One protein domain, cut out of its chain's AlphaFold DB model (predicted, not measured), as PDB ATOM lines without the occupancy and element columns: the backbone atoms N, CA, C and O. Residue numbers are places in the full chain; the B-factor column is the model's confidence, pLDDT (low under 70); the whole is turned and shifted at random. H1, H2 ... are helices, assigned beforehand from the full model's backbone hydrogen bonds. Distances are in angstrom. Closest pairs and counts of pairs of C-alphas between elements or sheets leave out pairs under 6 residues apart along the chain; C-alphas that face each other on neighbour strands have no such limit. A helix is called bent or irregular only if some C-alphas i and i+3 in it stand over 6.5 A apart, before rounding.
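What this domain is: This is residues 7 to 46 of the 472 residues of an uncharacterized protein of Ophiobolus disseminans (UniProt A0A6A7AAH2). Two helices set crosswise make a loose L: the shorter H1 runs one way, the link folds back from its end, and the longer H2 starts near H1 and then reaches away as an arm. Residues 35 to 46 of H2 stick out on their own, with a kink near residue 40, and residues 14 to 20, of which 14 to 18 belong to H1, stick out too. The printed part has 40 residues with two named helices, H1 then H2, and no named strand; the class is all helix. It is only just loose, close to compact, with a radius of gyration of the C-alphas of 11.1 A, and it spans 28 by 19 by 19 A.

How they stand to each other: Begin with H1, residues 7 to 18, and go on through the short link of 8 residues to H2, residues 27 to 46. The two helices are near each other: no pair of their C-alphas is within 8 A, the closest being 8.2 A apart, but 7 pairs are within 10 A. Farther along H2 you reach a kink of 54 degrees near residue 40. H2 is irregular there, with C-alphas 40 and 43 lying 7.7 A apart. Along the backbone, every O i to N i+4 pair of H1 is within hydrogen-bond range, while in H2 it is 14 of 16.

Where its parts are: Find C-alpha 7 at (103.367, 95.142, 151.739); from there H1 runs 16.8 A to C-alpha 18 at (113.978, 108.128, 151.099). Look next for C-alpha 27 at (101.733, 101.226, 162.748), where H2 begins; its 20 residues reach 26.5 A to C-alpha 46 at (86.837, 108.693, 142.195).

The domain as a whole: The two C-alphas farthest apart are those of Ala 25 and Ala 46, at 30.5 A. The printed part has no cut. The mean pLDDT of the printed part is 84.5, and no printed residue is under 70.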
ATOM      1  N   GLU A   7     102.481  94.701 152.819       81.00
ATOM      2  CA  GLU A   7     103.367  95.142 151.739       81.00
ATOM      3  C   GLU A   7     103.216  96.627 151.405       81.00
ATOM      4  O   GLU A   7     104.225  97.306 151.218       81.00
ATOM      5  N   VAL A   8     101.985  97.152 151.367       83.81
ATOM      6  CA  VAL A   8     101.732  98.585 151.131       83.81
ATOM      7  C   VAL A   8     102.344  99.412 152.257       83.81
ATOM      8  O   VAL A   8     103.053 100.383 152.000       83.81
ATOM      9  N   VAL A   9     102.167  98.959 153.500       82.50
ATOM     10  CA  VAL A   9     102.787  99.566 154.683       82.50
ATOM     11  C   VAL A   9     104.315  99.585 154.565       82.50
ATOM     12  O   VAL A   9     104.930 100.622 154.791       82.50
ATOM     13  N   ILE A  10     104.946  98.472 154.178       83.12
ATOM     14  CA  ILE A  10     106.409  98.397 154.014       83.12
ATOM     15  C   ILE A  10     106.896  99.319 152.887       83.12
ATOM     16  O   ILE A  10     107.873 100.045 153.070       83.12
ATOM     17  N   LYS A  11     106.208  99.338 151.738       85.81
ATOM     18  CA  LYS A  11     106.558 100.213 150.608       85.81
ATOM     19  C   LYS A  11     106.462 101.687 150.991       85.81
ATOM     20  O   LYS A  11     107.389 102.440 150.703       85.81
ATOM     21  N   LEU A  12     105.405 102.082 151.702       83.38
ATOM     22  CA  LEU A  12     105.248 103.450 152.188       83.38
ATOM     23  C   LEU A  12     106.369 103.830 153.164       83.38
ATOM     24  O   LEU A  12     106.941 104.911 153.045       83.38
ATOM     25  N   LYS A  13     106.758 102.916 154.068       80.44
ATOM     26  CA  LYS A  13     107.913 103.138 154.949       80.44
ATOM     27  C   LYS A  13     109.204 103.364 154.153       80.44
ATOM     28  O   LYS A  13     109.986 104.250 154.480       80.44
ATOM     29  N   ASN A  14     109.444 102.607 153.093       83.31
ATOM     30  CA  ASN A  14     110.656 102.794 152.295       83.31
ATOM     31  C   ASN A  14     110.649 104.133 151.538       83.31
ATOM     32  O   ASN A  14     111.661 104.829 151.528       83.31
ATOM     33  N   ILE A  15     109.503 104.537 150.980       84.94
ATOM     34  CA  ILE A  15     109.361 105.830 150.294       84.94
ATOM     35  C   ILE A  15     109.591 106.989 151.273       84.94
ATOM     36  O   ILE A  15     110.394 107.873 150.993       84.94
ATOM     37  N   LEU A  16     108.955 106.966 152.448       82.81
ATOM     38  CA  LEU A  16     109.088 108.043 153.436       82.81
ATOM     39  C   LEU A  16     110.513 108.156 154.006       82.81
ATOM     40  O   LEU A  16     110.989 109.272 154.217       82.81
ATOM     41  N   ARG A  17     111.232 107.031 154.173       82.38
ATOM     42  CA  ARG A  17     112.667 107.046 154.525       82.38
ATOM     43  C   ARG A  17     113.504 107.761 153.472       82.38
ATOM     44  O   ARG A  17     114.359 108.566 153.831       82.38
ATOM     45  N   ASN A  18     113.235 107.505 152.194       80.88
ATOM     46  CA  ASN A  18     113.978 108.128 151.099       80.88
ATOM     47  C   ASN A  18     113.742 109.645 151.022       80.88
ATOM     48  O   ASN A  18     114.631 110.377 150.601       80.88
ATOM     49  N   VAL A  19     112.582 110.128 151.483       83.38
ATOM     50  CA  VAL A  19     112.223 111.561 151.494       83.38
ATOM     51  C   VAL A  19     112.617 112.257 152.815       83.38
ATOM     52  O   VAL A  19     112.386 113.448 152.979       83.38
ATOM     53  N   ARG A  20     113.261 111.551 153.762       82.81
ATOM     54  CA  ARG A  20     113.640 112.064 155.101       82.81
ATOM     55  C   ARG A  20     112.470 112.641 155.912       82.81
ATOM     56  O   ARG A  20     112.676 113.494 156.773       82.81
ATOM     57  N   LEU A  21     111.248 112.167 155.679       81.12
ATOM     58  CA  LEU A  21     110.104 112.553 156.501       81.12
ATOM     59  C   LEU A  21     110.111 111.745 157.805       81.12
ATOM     60  O   LEU A  21     110.374 110.538 157.803       81.12
ATOM     61  N   SER A  22     109.855 112.417 158.929       75.62
ATOM     62  CA  SER A  22     109.797 111.779 160.246       75.62
ATOM     63  C   SER A  22     108.652 110.769 160.299       75.62
ATOM     64  O   SER A  22     107.525 111.078 159.913       75.62
ATOM     65  N   PHE A  23     108.940 109.566 160.794       74.69
ATOM     66  CA  PHE A  23     107.940 108.512 160.928       74.69
ATOM     67  C   PHE A  23     106.921 108.826 162.027       74.69
ATOM     68  O   PHE A  23     107.346 109.194 163.123       74.69
ATOM     69  N   PRO A  24     105.618 108.562 161.808       75.56
ATOM     70  CA  PRO A  24     104.740 108.240 162.925       75.56
ATOM     71  C   PRO A  24     105.294 107.003 163.647       75.56
ATOM     72  O   PRO A  24     105.736 106.035 163.012       75.56
ATOM     73  N   ALA A  25     105.328 107.056 164.976       72.25
ATOM     74  CA  ALA A  25     106.042 106.082 165.797       72.25
ATOM     75  C   ALA A  25     105.386 104.694 165.738       72.25
ATOM     76  O   ALA A  25     106.055 103.672 165.915       72.25
ATOM     77  N   THR A  26     104.084 104.640 165.446       89.56
ATOM     78  CA  THR A  26     103.295 103.409 165.512       89.56
ATOM     79  C   THR A  26     102.640 103.045 164.176       89.56
ATOM     80  O   THR A  26     102.300 103.885 163.344       89.56
ATOM     81  N   LYS A  27     102.449 101.736 163.937       83.38
ATOM     82  CA  LYS A  27     101.733 101.226 162.748       83.38
ATOM     83  C   LYS A  27     100.302 101.773 162.684       83.38
ATOM     84  O   LYS A  27      99.802 102.017 161.592       83.38
ATOM     85  N   THR A  28      99.668 101.941 163.841       85.62
ATOM     86  CA  THR A  28      98.318 102.487 163.997       85.62
ATOM     87  C   THR A  28      98.235 103.929 163.520       85.62
ATOM     88  O   THR A  28      97.377 104.209 162.698       85.62
ATOM     89  N   GLU A  29      99.171 104.798 163.919       86.31
ATOM     90  CA  GLU A  29      99.229 106.189 163.436       86.31
ATOM     91  C   GLU A  29      99.388 106.271 161.914       86.31
ATOM     92  O   GLU A  29      98.770 107.094 161.247       86.31
ATOM     93  N   MET A  30     100.202 105.387 161.337       83.69
ATOM     94  CA  MET A  30     100.404 105.367 159.891       83.69
ATOM     95  C   MET A  30      99.147 104.901 159.138       83.69
ATOM     96  O   MET A  30      98.863 105.406 158.059       83.69
ATOM     97  N   ILE A  31      98.391 103.954 159.706       86.31
ATOM     98  CA  ILE A  31      97.103 103.527 159.145       86.31
ATOM     99  C   ILE A  31      96.082 104.657 159.261       86.31
ATOM    100  O   ILE A  31      95.422 104.947 158.273       86.31
ATOM    101  N   THR A  32      95.993 105.343 160.404       89.81
ATOM    102  CA  THR A  32      95.063 106.473 160.557       89.81
ATOM    103  C   THR A  32      95.402 107.616 159.603       89.81
ATOM    104  O   THR A  32      94.505 108.149 158.966       89.81
ATOM    105  N   MET A  33      96.690 107.929 159.406       87.12
ATOM    106  CA  MET A  33      97.109 108.932 158.418       87.12
ATOM    107  C   MET A  33      96.743 108.536 156.984       87.12
ATOM    108  O   MET A  33      96.366 109.398 156.196       87.12
ATOM    109  N   LEU A  34      96.854 107.251 156.630       87.62
ATOM    110  CA  LEU A  34      96.434 106.755 155.318       87.62
ATOM    111  C   LEU A  34      94.915 106.811 155.148       87.62
ATOM    112  O   LEU A  34      94.449 107.236 154.098       87.62
ATOM    113  N   GLU A  35      94.154 106.435 156.176       91.06
ATOM    114  CA  GLU A  35      92.693 106.524 156.143       91.06
ATOM    115  C   GLU A  35      92.221 107.974 156.012       91.06
ATOM    116  O   GLU A  35      91.275 108.247 155.276       91.06
ATOM    117  N   ASP A  36      92.868 108.913 156.701       90.38
ATOM    118  CA  ASP A  36      92.534 110.332 156.607       90.38
ATOM    119  C   ASP A  36      92.943 110.913 155.247       90.38
ATOM    120  O   ASP A  36      92.156 111.625 154.625       90.38
ATOM    121  N   TRP A  37      94.099 110.510 154.709       92.19
ATOM    122  CA  TRP A  37      94.508 110.874 153.352       92.19
ATOM    123  C   TRP A  37      93.547 110.325 152.285       92.19
ATOM    124  O   TRP A  37      93.182 111.057 151.363       92.19
ATOM    125  N   ASP A  38      93.093 109.073 152.414       91.12
ATOM    126  CA  ASP A  38      92.112 108.469 151.505       91.12
ATOM    127  C   ASP A  38      90.754 109.181 151.598       91.12
ATOM    128  O   ASP A  38      90.120 109.408 150.569       91.12
ATOM    129  N   LYS A  39      90.316 109.608 152.792       92.25
ATOM    130  CA  LYS A  39      89.094 110.421 152.954       92.25
ATOM    131  C   LYS A  39      89.225 111.789 152.285       92.25
ATOM    132  O   LYS A  39      88.300 112.215 151.597       92.25
ATOM    133  N   GLU A  40      90.358 112.468 152.460       92.25
ATOM    134  CA  GLU A  40      90.613 113.784 151.856       92.25
ATOM    135  C   GLU A  40      90.739 113.714 150.329       92.25
ATOM    136  O   GLU A  40      90.326 114.635 149.620       92.25
ATOM    137  N   ASN A  41      91.280 112.612 149.800       90.25
ATOM    138  CA  ASN A  41      91.506 112.430 148.367       90.25
ATOM    139  C   ASN A  41      90.442 111.566 147.680       90.25
ATOM    140  O   ASN A  41      90.495 111.427 146.458       90.25
ATOM    141  N   ALA A  42      89.436 111.065 148.401       89.88
ATOM    142  CA  ALA A  42      88.314 110.298 147.861       89.88
ATOM    143  C   ALA A  42      87.706 110.887 146.567       89.88
ATOM    144  O   ALA A  42      87.573 110.138 145.597       89.88
ATOM    145  N   PRO A  43      87.400 112.200 146.460       87.81
ATOM    146  CA  PRO A  43      86.866 112.761 145.215       87.81
ATOM    147  C   PRO A  43      87.870 112.730 144.052       87.81
ATOM    148  O   PRO A  43      87.472 112.576 142.901       87.81
ATOM    149  N   ARG A  44      89.176 112.834 144.329       82.06
ATOM    150  CA  ARG A  44      90.233 112.738 143.306       82.06
ATOM    151  C   ARG A  44      90.449 111.301 142.849       82.06
ATOM    152  O   ARG A  44      90.665 111.074 141.664       82.06
ATOM    153  N   ILE A  45      90.376 110.351 143.780       80.56
ATOM    154  CA  ILE A  45      90.456 108.916 143.490       80.56
ATOM    155  C   ILE A  45      89.261 108.510 142.620       80.56
ATOM    156  O   ILE A  45      89.463 107.899 141.576       80.56
ATOM    157  N   ALA A  46      88.047 108.946 142.977       81.31
ATOM    158  CA  ALA A  46      86.837 108.693 142.195       81.31
ATOM    159  C   ALA A  46      86.892 109.315 140.787       81.31
ATOM    160  O   ALA A  46      86.430 108.704 139.831       81.31
TER     161      ALA A  46